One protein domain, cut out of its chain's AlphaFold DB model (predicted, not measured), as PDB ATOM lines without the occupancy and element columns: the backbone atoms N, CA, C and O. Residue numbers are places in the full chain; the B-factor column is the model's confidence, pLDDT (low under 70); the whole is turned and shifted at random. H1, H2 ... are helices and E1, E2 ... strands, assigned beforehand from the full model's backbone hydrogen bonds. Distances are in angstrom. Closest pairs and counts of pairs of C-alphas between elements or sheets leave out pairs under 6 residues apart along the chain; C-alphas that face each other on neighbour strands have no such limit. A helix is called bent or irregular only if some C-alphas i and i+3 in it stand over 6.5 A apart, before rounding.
ATOM      1  N   ASP A  43      43.231  23.324  -7.704       98.06
ATOM      2  CA  ASP A  43      42.000  22.861  -7.062       98.06
ATOM      3  C   ASP A  43      42.219  22.377  -5.626       98.06
ATOM      4  O   ASP A  43      41.273  22.352  -4.849       98.06
ATOM      5  N   SER A  44      43.447  22.034  -5.228       97.00
ATOM      6  CA  SER A  44      43.804  21.674  -3.848       97.00
ATOM      7  C   SER A  44      44.595  22.768  -3.120       97.00
ATOM      8  O   SER A  44      44.989  22.572  -1.973       97.00
ATOM      9  N   THR A  45      44.859  23.903  -3.777       97.88
ATOM     10  CA  THR A  45      45.642  25.022  -3.231       97.88
ATOM     11  C   THR A  45      44.867  26.334  -3.343       97.88
ATOM     12  O   THR A  45      43.971  26.582  -2.544       97.88
ATOM     13  N   ILE A  46      45.171  27.177  -4.329       97.12
ATOM     14  CA  ILE A  46      44.653  28.546  -4.463       97.12
ATOM     15  C   ILE A  46      43.135  28.629  -4.652       97.12
ATOM     16  O   ILE A  46      42.544  29.652  -4.319       97.12
ATOM     17  N   CYS A  47      42.493  27.552  -5.103       96.88
ATOM     18  CA  CYS A  47      41.039  27.479  -5.237       96.88
ATOM     19  C   CYS A  47      40.348  26.888  -3.999       96.88
ATOM     20  O   CYS A  47      39.119  26.864  -3.926       96.88
ATOM     21  N   GLN A  48      41.116  26.464  -2.989       95.44
ATOM     22  CA  GLN A  48      40.583  26.034  -1.703       95.44
ATOM     23  C   GLN A  48      40.357  27.216  -0.772       95.44
ATOM     24  O   GLN A  48      41.179  28.122  -0.597       95.44
ATOM     25  N   ARG A  49      39.211  27.180  -0.101       89.44
ATOM     26  CA  ARG A  49      38.848  28.192   0.881       89.44
ATOM     27  C   ARG A  49      39.859  28.206   2.028       89.44
ATOM     28  O   ARG A  49      40.154  27.182   2.627       89.44
ATOM     29  N   GLY A  50      40.349  29.398   2.363       88.25
ATOM     30  CA  GLY A  50      41.297  29.598   3.460       88.25
ATOM     31  C   GLY A  50      42.768  29.387   3.092       88.25
ATOM     32  O   GLY A  50      43.620  29.759   3.894       88.25
ATOM     33  N   TRP A  51      43.093  28.908   1.885       92.81
ATOM     34  CA  TRP A  51      44.483  28.707   1.459       92.81
ATOM     35  C   TRP A  51      45.331  29.976   1.586       92.81
ATOM     36  O   TRP A  51      46.376  29.992   2.226       92.81
ATOM     37  N   THR A  52      44.856  31.107   1.062       92.00
ATOM     38  CA  THR A  52      45.621  32.358   1.168       92.00
ATOM     39  C   THR A  52      45.695  32.916   2.579       92.00
ATOM     40  O   THR A  52      46.495  33.810   2.831       92.00
ATOM     41  N   ALA A  53      44.866  32.441   3.512       91.06
ATOM     42  CA  ALA A  53      45.016  32.763   4.925       91.06
ATOM     43  C   ALA A  53      46.094  31.889   5.584       91.06
ATOM     44  O   ALA A  53      46.842  32.404   6.408       91.06
ATOM     45  N   SER A  54      46.214  30.614   5.194       92.88
ATOM     46  CA  SER A  54      47.200  29.690   5.772       92.88
ATOM     47  C   SER A  54      48.640  29.999   5.359       92.88
ATOM     48  O   SER A  54      49.557  29.731   6.129       92.88
ATOM     49  N   VAL A  55      48.852  30.588   4.176       94.88
ATOM     50  CA  VAL A  55      50.202  30.909   3.673       94.88
ATOM     51  C   VAL A  55      50.612  32.371   3.859       94.88
ATOM     52  O   VAL A  55      51.762  32.714   3.594       94.88
ATOM     53  N   ARG A  56      49.699  33.261   4.269       93.56
ATOM     54  CA  ARG A  56      49.981  34.703   4.373       93.56
ATOM     55  C   ARG A  56      51.039  34.970   5.456       93.56
ATOM     56  O   ARG A  56      50.880  34.483   6.575       93.56
ATOM     57  N   PRO A  57      52.088  35.766   5.168       91.00
ATOM     58  CA  PRO A  57      53.074  36.129   6.180       91.00
ATOM     59  C   PRO A  57      52.438  36.950   7.305       91.00
ATOM     60  O   PRO A  57      51.418  37.621   7.121       91.00
ATOM     61  N   SER A  58      53.073  36.939   8.477       91.19
ATOM     62  CA  SER A  58      52.660  37.811   9.572       91.19
ATOM     63  C   SER A  58      52.879  39.283   9.211       91.19
ATOM     64  O   SER A  58      53.832  39.639   8.514       91.19
ATOM     65  N   TYR A  59      52.026  40.153   9.752       87.50
ATOM     66  CA  TYR A  59      52.134  41.601   9.566       87.50
ATOM     67  C   TYR A  59      53.501  42.159   9.998       87.50
ATOM     68  O   TYR A  59      54.026  43.081   9.383       87.50
ATOM     69  N   HIS A  60      54.117  41.582  11.033       87.12
ATOM     70  CA  HIS A  60      55.434  42.018  11.504       87.12
ATOM     71  C   HIS A  60      56.532  41.856  10.442       87.12
ATOM     72  O   HIS A  60      57.440  42.683  10.373       87.12
ATOM     73  N   ILE A  61      56.452  40.808   9.614       89.12
ATOM     74  CA  ILE A  61      57.408  40.584   8.524       89.12
ATOM     75  C   ILE A  61      57.199  41.633   7.430       89.12
ATOM     76  O   ILE A  61      58.165  42.276   7.015       89.12
ATOM     77  N   THR A  62      55.951  41.833   7.001       89.81
ATOM     78  CA  THR A  62      55.614  42.726   5.885       89.81
ATOM     79  C   THR A  62      55.808  44.202   6.235       89.81
ATOM     80  O   THR A  62      56.341  44.954   5.430       89.81
ATOM     81  N   GLU A  63      55.495  44.631   7.458       91.06
ATOM     82  CA  GLU A  63      55.688  46.024   7.890       91.06
ATOM     83  C   GLU A  63      57.173  46.420   7.956       91.06
ATOM     84  O   GLU A  63      57.544  47.538   7.589       91.06
ATOM     85  N   ARG A  64      58.048  45.503   8.395       93.62
ATOM     86  CA  ARG A  64      59.501  45.730   8.375       93.62
ATOM     87  C   ARG A  64      60.028  45.802   6.942       93.62
ATOM     88  O   ARG A  64      60.865  46.657   6.658       93.62
ATOM     89  N   LEU A  65      59.546  44.919   6.067       95.50
ATOM     90  CA  LEU A  65      59.953  44.882   4.664       95.50
ATOM     91  C   LEU A  65      59.543  46.164   3.931       95.50
ATOM     92  O   LEU A  65      60.410  46.820   3.362       95.50
ATOM     93  N   LYS A  66      58.287  46.598   4.079       95.88
ATOM     94  CA  LYS A  66      57.765  47.841   3.496       95.88
ATOM     95  C   LYS A  66      58.627  49.057   3.812       95.88
ATOM     96  O   LYS A  66      58.950  49.857   2.940       95.88
ATOM     97  N   ARG A  67      59.036  49.194   5.079       95.56
ATOM     98  CA  ARG A  67      59.906  50.291   5.536       95.56
ATOM     99  C   ARG A  67      61.264  50.282   4.848       95.56
ATOM    100  O   ARG A  67      61.756  51.347   4.489       95.56
ATOM    101  N   ALA A  68      61.868  49.108   4.688       95.69
ATOM    102  CA  ALA A  68      63.126  48.975   3.963       95.69
ATOM    103  C   ALA A  68      62.924  49.305   2.477       95.69
ATOM    104  O   ALA A  68      63.590  50.188   1.944       95.69
ATOM    105  N   GLN A  69      61.914  48.700   1.851       96.88
ATOM    106  CA  GLN A  69      61.699  48.797   0.414       96.88
ATOM    107  C   GLN A  69      61.283  50.187  -0.067       96.88
ATOM    108  O   GLN A  69      61.656  50.551  -1.173       96.88
ATOM    109  N   ILE A  70      60.576  50.997   0.732       96.38
ATOM    110  CA  ILE A  70      60.318  52.409   0.378       96.38
ATOM    111  C   ILE A  70      61.641  53.151   0.112       96.38
ATOM    112  O   ILE A  70      61.712  53.979  -0.796       96.38
ATOM    113  N   ASN A  71      62.702  52.828   0.863       94.56
ATOM    114  CA  ASN A  71      64.033  53.384   0.621       94.56
ATOM    115  C   ASN A  71      64.720  52.712  -0.574       94.56
ATOM    116  O   ASN A  71      65.276  53.422  -1.406       94.56
ATOM    117  N   ASP A  72      64.647  51.382  -0.690       94.94
ATOM    118  CA  ASP A  72      65.282  50.637  -1.793       94.94
ATOM    119  C   ASP A  72      64.703  51.015  -3.168       94.94
ATOM    120  O   ASP A  72      65.416  51.041  -4.169       94.94
ATOM    121  N   TYR A  73      63.410  51.345  -3.218       95.12
ATOM    122  CA  TYR A  73      62.723  51.854  -4.408       95.12
ATOM    123  C   TYR A  73      63.060  53.317  -4.719       95.12
ATOM    124  O   TYR A  73      62.747  53.794  -5.808       95.12
ATOM    125  N   GLY A  74      63.683  54.033  -3.780       94.31
ATOM    126  CA  GLY A  74      64.047  55.436  -3.940       94.31
ATOM    127  C   GLY A  74      62.850  56.386  -3.961       94.31
ATOM    128  O   GLY A  74      62.954  57.447  -4.561       94.31
ATOM    129  N   TYR A  75      61.724  56.032  -3.338       94.12
ATOM    130  CA  TYR A  75      60.518  56.859  -3.364       94.12
ATOM    131  C   TYR A  75      60.681  58.193  -2.615       94.12
ATOM    132  O   TYR A  75      61.168  58.233  -1.479       94.12
ATOM    133  N   ASP A  76      60.192  59.275  -3.233       92.50
ATOM    134  CA  ASP A  76      60.105  60.615  -2.621       92.50
ATOM    135  C   ASP A  76      59.235  60.619  -1.362       92.50
ATOM    136  O   ASP A  76      59.607  61.141  -0.309       92.50
ATOM    137  N   ASP A  77      58.048  60.029  -1.474       93.50
ATOM    138  CA  ASP A  77      57.073  59.943  -0.409       93.50
ATOM    139  C   ASP A  77      57.415  58.775   0.506       93.50
ATOM    140  O   ASP A  77      57.326  57.607   0.135       93.50
ATOM    141  N   ARG A  78      57.794  59.091   1.740       93.62
ATOM    142  CA  ARG A  78      58.186  58.095   2.742       93.62
ATOM    143  C   ARG A  78      57.101  57.826   3.782       93.62
ATOM    144  O   ARG A  78      57.359  57.156   4.783       93.62
ATOM    145  N   LYS A  79      55.881  58.343   3.586       95.56
ATOM    146  CA  LYS A  79      54.753  58.100   4.495       95.56
ATOM    147  C   LYS A  79      54.260  56.670   4.328       95.56
ATOM    148  O   LYS A  79      53.545  56.336   3.396       95.56
ATOM    149  N   ILE A  80      54.607  55.820   5.286       93.69
ATOM    150  CA  ILE A  80      54.380  54.368   5.218       93.69
ATOM    151  C   ILE A  80      52.902  53.990   5.020       93.69
ATOM    152  O   ILE A  80      52.606  52.973   4.400       93.69
ATOM    153  N   TRP A  81      51.966  54.796   5.530       94.44
ATOM    154  CA  TRP A  81      50.523  54.559   5.386       94.44
ATOM    155  C   TRP A  81      49.961  54.950   4.010       94.44
ATOM    156  O   TRP A  81      48.772  54.755   3.776       94.44
ATOM    157  N   HIS A  82      50.770  55.513   3.109       95.38
ATOM    158  CA  HIS A  82      50.401  55.689   1.702       95.38
ATOM    159  C   HIS A  82      50.638  54.422   0.868       95.38
ATOM    160  O   HIS A  82      50.243  54.390  -0.295       95.38
ATOM    161  N   TYR A  83      51.232  53.385   1.467       95.88
ATOM    162  CA  TYR A  83      51.600  52.148   0.792       95.88
ATOM    163  C   TYR A  83      51.020  50.911   1.477       95.88
ATOM    164  O   TYR A  83      51.043  50.767   2.708       95.88
ATOM    165  N   GLU A  84      50.604  49.970   0.644       94.38
ATOM    166  CA  GLU A  84      50.368  48.579   0.994       94.38
ATOM    167  C   GLU A  84      51.651  47.780   0.765       94.38
ATOM    168  O   GLU A  84      52.357  48.014  -0.207       94.38
ATOM    169  N   GLU A  85      51.976  46.850   1.663       96.56
ATOM    170  CA  GLU A  85      53.004  45.858   1.340       96.56
ATOM    171  C   GLU A  85      52.305  44.732   0.605       96.56
ATOM    172  O   GLU A  85      51.588  43.948   1.239       96.56
ATOM    173  N   ASP A  86      52.470  44.691  -0.712       96.00
ATOM    174  CA  ASP A  86      51.614  43.875  -1.556       96.00
ATOM    175  C   ASP A  86      52.397  42.939  -2.467       96.00
ATOM    176  O   ASP A  86      53.567  43.147  -2.794       96.00
ATOM    177  N   HIS A  87      51.732  41.866  -2.868       98.06
ATOM    178  CA  HIS A  87      52.277  40.862  -3.751       98.06
ATOM    179  C   HIS A  87      52.152  41.304  -5.215       98.06
ATOM    180  O   HIS A  87      51.069  41.675  -5.657       98.06
ATOM    181  N   LEU A  88      53.220  41.215  -6.017       98.62
ATOM    182  CA  LEU A  88      53.105  41.420  -7.471       98.62
ATOM    183  C   LEU A  88      52.298  40.285  -8.119       98.62
ATOM    184  O   LEU A  88      51.348  40.530  -8.859       98.62
ATOM    185  N   ILE A  89      52.664  39.036  -7.832       98.81
ATOM    186  CA  ILE A  89      51.812  37.877  -8.097       98.81
ATOM    187  C   ILE A  89      51.042  37.591  -6.806       98.81
ATOM    188  O   ILE A  89      51.682  37.189  -5.833       98.81
ATOM    189  N   PRO A  90      49.709  37.748  -6.758       98.44
ATOM    190  CA  PRO A  90      48.942  37.563  -5.533       98.44
ATOM    191  C   PRO A  90      48.992  36.123  -5.033       98.44
ATOM    192  O   PRO A  90      49.229  35.174  -5.789       98.44
ATOM    193  N   LEU A  91      48.698  35.935  -3.746       97.88
ATOM    194  CA  LEU A  91      48.597  34.600  -3.147       97.88
ATOM    195  C   LEU A  91      47.535  33.732  -3.842       97.88
ATOM    196  O   LEU A  91      47.743  32.528  -3.977       97.88
ATOM    197  N   ASP A  92      46.450  34.342  -4.336       95.69
ATOM    198  CA  ASP A  92      45.383  33.669  -5.096       95.69
ATOM    199  C   ASP A  92      45.837  33.235  -6.508       95.69
ATOM    200  O   ASP A  92      45.132  32.501  -7.190       95.69
ATOM    201  N   LEU A  93      47.036  33.642  -6.944       98.69
ATOM    202  CA  LEU A  93      47.740  33.134  -8.130       98.69
ATOM    203  C   LEU A  93      49.062  32.446  -7.747       98.69
ATOM    204  O   LEU A  93      49.978  32.306  -8.561       98.69
ATOM    205  N   GLY A  94      49.192  32.024  -6.488       98.50
ATOM    206  CA  GLY A  94      50.341  31.277  -5.994       98.50
ATOM    207  C   GLY A  94      51.650  32.058  -6.045       98.50
ATOM    208  O   GLY A  94      52.676  31.482  -6.402       98.50
ATOM    209  N   GLY A  95      51.626  33.355  -5.741       98.69
ATOM    210  CA  GLY A  95      52.838  34.131  -5.493       98.69
ATOM    211  C   GLY A  95      53.568  33.699  -4.223       98.69
ATOM    212  O   GLY A  95      52.971  33.150  -3.294       98.69
ATOM    213  N   ALA A  96      54.878  33.939  -4.177       98.44
ATOM    214  CA  ALA A  96      55.702  33.633  -3.014       98.44
ATOM    215  C   ALA A  96      55.261  34.497  -1.812       98.44
ATOM    216  O   ALA A  96      55.255  35.725  -1.945       98.44
ATOM    217  N   PRO A  97      54.933  33.911  -0.640       96.19
ATOM    218  CA  PRO A  97      54.254  34.679   0.400       96.19
ATOM    219  C   PRO A  97      55.110  35.726   1.108       96.19
ATOM    220  O   PRO A  97      54.613  36.805   1.401       96.19
ATOM    221  N   ALA A  98      56.377  35.418   1.384       95.81
ATOM    222  CA  ALA A  98      57.279  36.277   2.159       95.81
ATOM    223  C   ALA A  98      58.564  36.644   1.399       95.81
ATOM    224  O   ALA A  98      59.511  37.148   1.996       95.81
ATOM    225  N   ASN A  99      58.640  36.337   0.100       97.75
ATOM    226  CA  ASN A  99      59.835  36.604  -0.693       97.75
ATOM    227  C   ASN A  99      59.825  38.072  -1.156       97.75
ATOM    228  O   ASN A  99      58.906  38.434  -1.894       97.75
ATOM    229  N   PRO A 100      60.844  38.889  -0.822       97.62
ATOM    230  CA  PRO A 100      60.936  40.278  -1.278       97.62
ATOM    231  C   PRO A 100      60.875  40.435  -2.799       97.62
ATOM    232  O   PRO A 100      60.386  41.437  -3.295       97.62
ATOM    233  N   ARG A 101      61.274  39.412  -3.566       98.50
ATOM    234  CA  ARG A 101      61.165  39.405  -5.034       98.50
ATOM    235  C   ARG A 101      59.723  39.287  -5.545       98.50
ATOM    236  O   ARG A 101      59.510  39.288  -6.755       98.50
ATOM    237  N   ASN A 102      58.741  39.122  -4.664       98.69
ATOM    238  CA  ASN A 102      57.313  39.170  -4.977       98.69
ATOM    239  C   ASN A 102      56.567  40.232  -4.164       98.69
ATOM    240  O   ASN A 102      55.363  40.346  -4.331       98.69
ATOM    241  N   LEU A 103      57.246  40.970  -3.289       98.00
ATOM    242  CA  LEU A 103      56.637  41.953  -2.402       98.00
ATOM    243  C   LEU A 103      57.167  43.343  -2.736       98.00
ATOM    244  O   LEU A 103      58.340  43.490  -3.091       98.00
ATOM    245  N   TRP A 104      56.302  44.345  -2.680       98.06
ATOM    246  CA  TRP A 104      56.696  45.725  -2.911       98.06
ATOM    247  C   TRP A 104      55.790  46.710  -2.164       98.06
ATOM    248  O   TRP A 104      54.625  46.388  -1.909       98.06
ATOM    249  N   PRO A 105      56.291  47.926  -1.867       97.56
ATOM    250  CA  PRO A 105      55.488  49.008  -1.319       97.56
ATOM    251  C   PRO A 105      54.600  49.579  -2.430       97.56
ATOM    252  O   PRO A 105      54.981  50.508  -3.147       97.56
ATOM    253  N   GLU A 106      53.415  49.002  -2.594       97.44
ATOM    254  CA  GLU A 106      52.428  49.420  -3.579       97.44
ATOM    255  C   GLU A 106      51.703  50.690  -3.111       97.44
ATOM    256  O   GLU A 106      51.089  50.688  -2.041       97.44
ATOM    257  N   PRO A 107      51.720  51.791  -3.883       96.25
ATOM    258  CA  PRO A 107      50.971  52.987  -3.521       96.25
ATOM    259  C   PRO A 107      49.460  52.723  -3.477       96.25
ATOM    260  O   PRO A 107      48.871  52.201  -4.426       96.25
ATOM    261  N   HIS A 108      48.782  53.186  -2.427       94.56
ATOM    262  CA  HIS A 108      47.315  53.192  -2.389       94.56
ATOM    263  C   HIS A 108      46.711  54.093  -3.474       94.56
ATOM    264  O   HIS A 108      45.605  53.838  -3.951       94.56
ATOM    265  N   LEU A 109      47.432  55.147  -3.867       92.50
ATOM    266  CA  LEU A 109      47.084  56.057  -4.955       92.50
ATOM    267  C   LEU A 109      48.356  56.444  -5.720       92.50
ATOM    268  O   LEU A 109      49.044  57.391  -5.348       92.50
ATOM    269  N   GLY A 110      48.676  55.701  -6.778       90.12
ATOM    270  CA  GLY A 110      49.778  56.022  -7.684       90.12
ATOM    271  C   GLY A 110      49.381  56.982  -8.819       90.12
ATOM    272  O   GLY A 110      48.258  57.508  -8.854       90.12
ATOM    273  N   PRO A 111      50.291  57.205  -9.786       92.19
ATOM    274  CA  PRO A 111      50.048  58.035 -10.961       92.19
ATOM    275  C   PRO A 111      48.748  57.673 -11.684       92.19
ATOM    276  O   PRO A 111      48.422  56.499 -11.864       92.19
ATOM    277  N   SER A 112      47.990  58.692 -12.095       93.38
ATOM    278  CA  SER A 112      46.675  58.528 -12.739       93.38
ATOM    279  C   SER A 112      45.684  57.664 -11.939       93.38
ATOM    280  O   SER A 112      44.803  57.041 -12.527       93.38
ATOM    281  N   GLN A 113      45.810  57.654 -10.606       94.06
ATOM    282  CA  GLN A 113      44.974  56.889  -9.674       94.06
ATOM    283  C   GLN A 113      45.113  55.364  -9.800       94.06
ATOM    284  O   GLN A 113      44.264  54.630  -9.302       94.06
ATOM    285  N   TRP A 114      46.158  54.843 -10.440       96.94
ATOM    286  CA  TRP A 114      46.452  53.412 -10.376       96.94
ATOM    287  C   TRP A 114      47.028  53.087  -8.995       96.94
ATOM    288  O   TRP A 114      48.120  53.544  -8.670       96.94
ATOM    289  N   GLY A 115      46.289  52.347  -8.167       95.38
ATOM    290  CA  GLY A 115      46.719  51.992  -6.813       95.38
ATOM    291  C   GLY A 115      46.173  50.648  -6.339       95.38
ATOM    292  O   GLY A 115      45.423  49.989  -7.071       95.38
ATOM    293  N   SER A 116      46.532  50.273  -5.106       95.31
ATOM    294  CA  SER A 116      46.335  48.908  -4.587       95.31
ATOM    295  C   SER A 116      44.893  48.402  -4.688       95.31
ATOM    296  O   SER A 116      44.656  47.298  -5.167       95.31
ATOM    297  N   TYR A 117      43.884  49.234  -4.399       93.75
ATOM    298  CA  TYR A 117      42.479  48.806  -4.506       93.75
ATOM    299  C   TYR A 117      42.017  48.514  -5.941       93.75
ATOM    300  O   TYR A 117      41.097  47.716  -6.141       93.75
ATOM    301  N   ALA A 118      42.610  49.152  -6.952       96.44
ATOM    302  CA  ALA A 118      42.355  48.782  -8.339       96.44
ATOM    303  C   ALA A 118      43.029  47.441  -8.671       96.44
ATOM    304  O   ALA A 118      42.405  46.593  -9.314       96.44
ATOM    305  N   LYS A 119      44.264  47.216  -8.203       96.88
ATOM    306  CA  LYS A 119      44.959  45.939  -8.393       96.88
ATOM    307  C   LYS A 119      44.235  44.784  -7.691       96.88
ATOM    308  O   LYS A 119      43.951  43.802  -8.371       96.88
ATOM    309  N   ASP A 120      43.771  44.945  -6.451       96.00
ATOM    310  CA  ASP A 120      42.935  43.968  -5.721       96.00
ATOM    311  C   ASP A 120      41.774  43.419  -6.571       96.00
ATOM    312  O   ASP A 120      41.447  42.229  -6.566       96.00
ATOM    313  N   ARG A 121      41.112  44.299  -7.333       95.06
ATOM    314  CA  ARG A 121      39.996  43.910  -8.209       95.06
ATOM    315  C   ARG A 121      40.460  43.040  -9.366       95.06
ATOM    316  O   ARG A 121      39.766  42.085  -9.725       95.06
ATOM    317  N   LEU A 122      41.597  43.383  -9.969       97.81
ATOM    318  CA  LEU A 122      42.201  42.568 -11.014       97.81
ATOM    319  C   LEU A 122      42.608  41.204 -10.457       97.81
ATOM    320  O   LEU A 122      42.313  40.194 -11.088       97.81
ATOM    321  N   GLU A 123      43.236  41.162  -9.285       97.62
ATOM    322  CA  GLU A 123      43.646  39.918  -8.629       97.62
ATOM    323  C   GLU A 123      42.458  38.987  -8.402       97.62
ATOM    324  O   GLU A 123      42.490  37.833  -8.830       97.62
ATOM    325  N   ALA A 124      41.366  39.516  -7.844       95.12
ATOM    326  CA  ALA A 124      40.130  38.767  -7.655       95.12
ATOM    327  C   ALA A 124      39.564  38.244  -8.989       95.12
ATOM    328  O   ALA A 124      39.132  37.092  -9.081       95.12
ATOM    329  N   ARG A 125      39.590  39.064 -10.049       96.81
ATOM    330  CA  ARG A 125      39.127  38.663 -11.385       96.81
ATOM    331  C   ARG A 125      39.989  37.551 -11.980       96.81
ATOM    332  O   ARG A 125      39.435  36.592 -12.514       96.81
ATOM    333  N   LEU A 126      41.314  37.668 -11.908       98.19
ATOM    334  CA  LEU A 126      42.234  36.664 -12.442       98.19
ATOM    335  C   LEU A 126      42.155  35.358 -11.648       98.19
ATOM    336  O   LEU A 126      42.021  34.304 -12.262       98.19
ATOM    337  N   GLY A 127      42.154  35.424 -10.313       96.81
ATOM    338  CA  GLY A 127      41.990  34.251  -9.450       96.81
ATOM    339  C   GLY A 127      40.684  33.509  -9.737       96.81
ATOM    340  O   GLY A 127      40.680  32.292  -9.896       96.81
ATOM    341  N   HIS A 128      39.580  34.239  -9.931       96.31
ATOM    342  CA  HIS A 128      38.305  33.639 -10.324       96.31
ATOM    343  C   HIS A 128      38.368  32.923 -11.679       96.31
ATOM    344  O   HIS A 128      37.837  31.824 -11.815       96.31
ATOM    345  N   LEU A 129      39.005  33.524 -12.687       97.81
ATOM    346  CA  LEU A 129      39.151  32.895 -14.001       97.81
ATOM    347  C   LEU A 129      40.029  31.640 -13.943       97.81
ATOM    348  O   LEU A 129      39.707  30.665 -14.621       97.81
ATOM    349  N   VAL A 130      41.081  31.650 -13.122       98.50
ATOM    350  CA  VAL A 130      41.944  30.483 -12.889       98.50
ATOM    351  C   VAL A 130      41.171  29.361 -12.203       98.50
ATOM    352  O   VAL A 130      41.147  28.252 -12.718       98.50
ATOM    353  N   CYS A 131      40.442  29.648 -11.124       97.25
ATOM    354  CA  CYS A 131      39.651  28.633 -10.422       97.25
ATOM    355  C   CYS A 131      38.419  28.141 -11.195       97.25
ATOM    356  O   CYS A 131      37.831  27.124 -10.848       97.25
ATOM    357  N   GLN A 132      38.020  28.845 -12.256       97.31
ATOM    358  CA  GLN A 132      37.037  28.362 -13.229       97.31
ATOM    359  C   GLN A 132      37.670  27.634 -14.420       97.31
ATOM    360  O   GLN A 132      36.948  27.296 -15.357       97.31
ATOM    361  N   HIS A 133      38.994  27.448 -14.427       97.38
ATOM    362  CA  HIS A 133      39.749  26.860 -15.538       97.38
ATOM    363  C   HIS A 133      39.568  27.613 -16.875       97.38
ATOM    364  O   HIS A 133      39.765  27.063 -17.955       97.38
ATOM    365  N   LYS A 134      39.198  28.902 -16.821       98.19
ATOM    366  CA  LYS A 134      39.010  29.785 -17.994       98.19
ATOM    367  C   LYS A 134      40.276  30.541 -18.389       98.19
ATOM    368  O   LYS A 134      40.329  31.145 -19.459       98.19
ATOM    369  N   LEU A 135      41.272  30.561 -17.511       98.44
ATOM    370  CA  LEU A 135      42.579  31.162 -17.733       98.44
ATOM    371  C   LEU A 135      43.612  30.288 -17.025       98.44
ATOM    372  O   LEU A 135      43.416  29.976 -15.857       98.44
ATOM    373  N   SER A 136      44.698  29.903 -17.696       98.75
ATOM    374  CA  SER A 136      45.743  29.125 -17.023       98.75
ATOM    375  C   SER A 136      46.451  29.960 -15.958       98.75
ATOM    376  O   SER A 136      46.640  31.175 -16.121       98.75
ATOM    377  N   LEU A 137      46.892  29.306 -14.886       98.81
ATOM    378  CA  LEU A 137      47.624  29.940 -13.792       98.81
ATOM    379  C   LEU A 137      48.875  30.652 -14.318       98.81
ATOM    380  O   LEU A 137      49.130  31.810 -13.974       98.81
ATOM    381  N   ASN A 138      49.629  30.001 -15.203       98.69
ATOM    382  CA  ASN A 138      50.828  30.596 -15.795       98.69
ATOM    383  C   ASN A 138      50.527  31.842 -16.647       98.69
ATOM    384  O   ASN A 138      51.284  32.814 -16.596       98.69
ATOM    385  N   HIS A 139      49.414  31.864 -17.388       98.81
ATOM    386  CA  HIS A 139      49.018  33.048 -18.157       98.81
ATOM    387  C   HIS A 139      48.594  34.185 -17.214       98.81
ATOM    388  O   HIS A 139      49.043  35.319 -17.384       98.81
ATOM    389  N   ALA A 140      47.798  33.896 -16.180       98.81
ATOM    390  CA  ALA A 140      47.399  34.887 -15.180       98.81
ATOM    391  C   ALA A 140      48.613  35.528 -14.480       98.81
ATOM    392  O   ALA A 140      48.708  36.755 -14.414       98.81
ATOM    393  N   ARG A 141      49.582  34.708 -14.047       98.81
ATOM    394  CA  ARG A 141      50.865  35.156 -13.473       98.81
ATOM    395  C   ARG A 141      51.630  36.072 -14.428       98.81
ATOM    396  O   ARG A 141      52.070  37.144 -14.027       98.81
ATOM    397  N   ALA A 142      51.755  35.683 -15.698       98.75
ATOM    398  CA  ALA A 142      52.471  36.475 -16.696       98.75
ATOM    399  C   ALA A 142      51.801  37.833 -16.974       98.75
ATOM    400  O   ALA A 142      52.497  38.827 -17.172       98.75
ATOM    401  N   LEU A 143      50.465  37.887 -16.987       98.69
ATOM    402  CA  LEU A 143      49.712  39.128 -17.190       98.69
ATOM    403  C   LEU A 143      49.964  40.126 -16.061       98.69
ATOM    404  O   LEU A 143      50.320  41.273 -16.334       98.69
ATOM    405  N   ILE A 144      49.791  39.684 -14.814       98.56
ATOM    406  CA  ILE A 144      49.889  40.576 -13.657       98.56
ATOM    407  C   ILE A 144      51.335  40.996 -13.378       98.56
ATOM    408  O   ILE A 144      51.585  42.179 -13.169       98.56
ATOM    409  N   ALA A 145      52.296  40.069 -13.488       98.44
ATOM    410  CA  ALA A 145      53.706  40.357 -13.237       98.44
ATOM    411  C   ALA A 145      54.334  41.269 -14.298       98.44
ATOM    412  O   ALA A 145      55.227  42.046 -13.985       98.44
ATOM    413  N   ARG A 146      53.885  41.193 -15.559       97.94
ATOM    414  CA  ARG A 146      54.432  42.037 -16.631       97.94
ATOM    415  C   ARG A 146      53.924  43.470 -16.553       97.94
ATOM    416  O   ARG A 146      54.702  44.398 -16.737       97.94
ATOM    417  N   ASN A 147      52.609  43.641 -16.423       98.19
ATOM    418  CA  ASN A 147      51.974  44.952 -16.356       98.19
ATOM    419  C   ASN A 147      50.524  44.789 -15.882       98.19
ATOM    420  O   ASN A 147      49.604  44.587 -16.685       98.19
ATOM    421  N   TRP A 148      50.317  44.898 -14.572       98.38
ATOM    422  CA  TRP A 148      48.991  44.753 -13.987       98.38
ATOM    423  C   TRP A 148      48.007  45.831 -14.481       98.38
ATOM    424  O   TRP A 148      46.826  45.540 -14.615       98.38
ATOM    425  N   ILE A 149      48.457  47.035 -14.858       98.44
ATOM    426  CA  ILE A 149      47.583  48.090 -15.410       98.44
ATOM    427  C   ILE A 149      47.017  47.669 -16.773       98.44
ATOM    428  O   ILE A 149      45.818  47.791 -17.029       98.44
ATOM    429  N   SER A 150      47.859  47.131 -17.658       98.62
ATOM    430  CA  SER A 150      47.416  46.591 -18.948       98.62
ATOM    431  C   SER A 150      46.461  45.411 -18.770       98.62
ATOM    432  O   SER A 150      45.457  45.318 -19.480       98.62
ATOM    433  N   ALA A 151      46.736  44.529 -17.807       98.56
ATOM    434  CA  ALA A 151      45.826  43.445 -17.452       98.56
ATOM    435  C   ALA A 151      44.490  43.984 -16.908       98.56
ATOM    436  O   ALA A 151      43.436  43.573 -17.385       98.56
ATOM    437  N   TYR A 152      44.504  44.964 -16.004       98.62
ATOM    438  CA  TYR A 152      43.294  45.620 -15.505       98.62
ATOM    439  C   TYR A 152      42.458  46.155 -16.667       98.62
ATOM    440  O   TYR A 152      41.277  45.833 -16.781       98.62
ATOM    441  N   ARG A 153      43.084  46.894 -17.590       98.56
ATOM    442  CA  ARG A 153      42.401  47.438 -18.770       98.56
ATOM    443  C   ARG A 153      41.721  46.369 -19.611       98.56
ATOM    444  O   ARG A 153      40.591  46.568 -20.046       98.56
ATOM    445  N   ARG A 154      42.386  45.229 -19.795       98.38
ATOM    446  CA  ARG A 154      41.856  44.089 -20.548       98.38
ATOM    447  C   ARG A 154      40.669  43.413 -19.860       98.38
ATOM    448  O   ARG A 154      39.770  42.954 -20.554       98.38
ATOM    449  N   PHE A 155      40.683  43.290 -18.532       97.38
ATOM    450  CA  PHE A 155      39.721  42.448 -17.807       97.38
ATOM    451  C   PHE A 155      38.612  43.214 -17.077       97.38
ATOM    452  O   PHE A 155      37.598  42.599 -16.749       97.38
ATOM    453  N   LEU A 156      38.808  44.505 -16.796       96.31
ATOM    454  CA  LEU A 156      37.914  45.325 -15.968       96.31
ATOM    455  C   LEU A 156      37.562  46.687 -16.587       96.31
ATOM    456  O   LEU A 156      36.555  47.270 -16.196       96.31
ATOM    457  N   GLY A 157      38.355  47.188 -17.541       96.69
ATOM    458  CA  GLY A 157      38.064  48.423 -18.276       96.69
ATOM    459  C   GLY A 157      39.125  49.525 -18.129       96.69
ATOM    460  O   GLY A 157      40.108  49.369 -17.406       96.69
ATOM    461  N   PRO A 158      38.964  50.656 -18.839       96.81
ATOM    462  CA  PRO A 158      40.044  51.618 -19.073       96.81
ATOM    463  C   PRO A 158      40.482  52.419 -17.836       96.81
ATOM    464  O   PRO A 158      41.606  52.930 -17.820       96.81
ATOM    465  N   THR A 159      39.618  52.539 -16.825       96.56
ATOM    466  CA  THR A 159      39.797  53.414 -15.660       96.56
ATOM    467  C   THR A 159      39.926  52.620 -14.353       96.56
ATOM    468  O   THR A 159      39.161  51.676 -14.125       96.56
ATOM    469  N   PRO A 160      40.872  52.984 -13.463       96.44
ATOM    470  CA  PRO A 160      41.015  52.318 -12.174       96.44
ATOM    471  C   PRO A 160      39.802  52.583 -11.280       96.44
ATOM    472  O   PRO A 160      39.308  53.705 -11.183       96.44
ATOM    473  N   ASN A 161      39.345  51.546 -10.582       94.19
ATOM    474  CA  ASN A 161      38.309  51.649  -9.563       94.19
ATOM    475  C   ASN A 161      38.911  51.402  -8.176       94.19
ATOM    476  O   ASN A 161      39.045  50.259  -7.743       94.19
ATOM    477  N   ASN A 162      39.201  52.485  -7.453       91.19
ATOM    478  CA  ASN A 162      39.755  52.430  -6.096       91.19
ATOM    479  C   ASN A 162      38.697  52.394  -4.987       91.19
ATOM    480  O   ASN A 162      39.023  52.584  -3.813       91.19
ATOM    481  N   ALA A 163      37.419  52.170  -5.311       88.19
ATOM    482  CA  ALA A 163      36.438  51.946  -4.262       88.19
ATOM    483  C   ALA A 163      36.854  50.694  -3.480       88.19
ATOM    484  O   ALA A 163      37.026  49.625  -4.070       88.19
ATOM    485  N   ARG A 164      36.989  50.804  -2.155       72.88
ATOM    486  CA  ARG A 164      37.259  49.634  -1.311       72.88
ATOM    487  C   ARG A 164      36.192  48.578  -1.565       72.88
ATOM    488  O   ARG A 164      34.996  48.884  -1.583       72.88
ATOM    489  N   LEU A 165      36.608  47.329  -1.728       68.56
ATOM    490  CA  LEU A 165      35.691  46.203  -1.827       68.56
ATOM    491  C   LEU A 165      34.910  46.080  -0.499       68.56
ATOM    492  O   LEU A 165      35.376  45.463   0.457       68.56
ATOM    493  N   ARG A 166      33.709  46.687  -0.415       55.94
ATOM    494  CA  ARG A 166      32.868  46.780   0.809       55.94
ATOM    495  C   ARG A 166      32.456  45.415   1.397       55.94
ATOM    496  O   ARG A 166      31.933  45.372   2.506       55.94
ATOM    497  N   ARG A 167      32.726  44.310   0.694       48.47
ATOM    498  CA  ARG A 167      32.432  42.917   1.079       48.47
ATOM    499  C   ARG A 167      33.658  42.061   1.428       48.47
ATOM    500  O   ARG A 167      33.510  40.948   1.925       48.47
ATOM    501  N   TYR A 168      34.877  42.568   1.254       42.75
ATOM    502  CA  TYR A 168      36.075  41.716   1.287       42.75
ATOM    503  C   TYR A 168      36.538  41.310   2.699       42.75
ATOM    504  O   TYR A 168      37.233  40.311   2.865       42.75
ATOM    505  N   ARG A 169      36.097  42.025   3.748       40.44
ATOM    506  CA  ARG A 169      36.437  41.693   5.147       40.44
ATOM    507  C   ARG A 169      35.602  40.535   5.726       40.44
ATOM    508  O   ARG A 169      35.989  39.991   6.753       40.44
ATOM    509  N   LYS A 170      34.486  40.142   5.090       30.84
ATOM    510  CA  LYS A 170      33.599  39.055   5.570       30.84
ATOM    511  C   LYS A 170      33.498  37.858   4.607       30.84
ATOM    512  O   LYS A 170      33.199  36.759   5.062       30.84
TER     513      LYS A 170
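Overview. This is residues 43 to 170 of the 184 residues of an uncharacterized protein of Acidiphilium sp. 21-60-14 (UniProt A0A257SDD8). A small two-stranded hairpin, E1 and E2, sits between H2, which packs on it, and a pair of helices, H3 and the sharply kinked H4, which run opposite ways at a steep tilt. H1 lies away from the other helices, and a long loop, residues 88 to 102, joins the two strands. The printed part has 128 residues, with four named helices and two named strands in the order H1 H2 E1 E2 H3 H4; the sheet is antiparallel. The class is mostly helix, though under half of the residues are in named elements. The whole is compact, with a radius of gyration of the C-alphas of 14.5 A and spans of 41 by 34 by 29 A.

Along the chain. E1 is residues 83 to 87, 12.2 A long, and E2 residues 103 to 107, 12.5 A. H2, residues 59 to 72, is 19.6 A long and begins at C-alpha 59 (52.134, 41.601, 9.566). H3 is residues 116 to 131, 22.1 A. H4, residues 137 to 155, is 15.3 A and ends at C-alpha 155 (39.721, 42.448, -17.807). H1, residues 51 to 54, is 5.2 A.

Arrangement. E1 and E2 are antiparallel at 142 degrees, with N 84 and O 106 2.8 A apart, within hydrogen-bond range. The closest C-alphas of H2 and E2, those of Lys 66 and Pro 105, are 5.5 A apart. Those of E2 and H3, Glu 106 and Ser 116, are 6.2 A apart. H3 and H4 touch, closest at the C-alphas of Leu 122 and Tyr 152, 5.5 A, at a steep tilt of 46 degrees. H4 is irregular, with C-alphas 146 and 149 9.2 A apart, and has a kink of 123 degrees near residue 149. H1 and H2 are apart. O i to N i+4 pairs are within range in 9 of 10 for H2, 11 of 12 for H3 and 13 of 15 for H4; H1 is too short for such a pair.

Size, cuts and confidence. The farthest C-alphas, those of Ser 44 and Asp 76, are 42.2 A apart. The printed part has no cut. The link E1 to E2 is long. Residues 165 to 170 are under 70 in pLDDT.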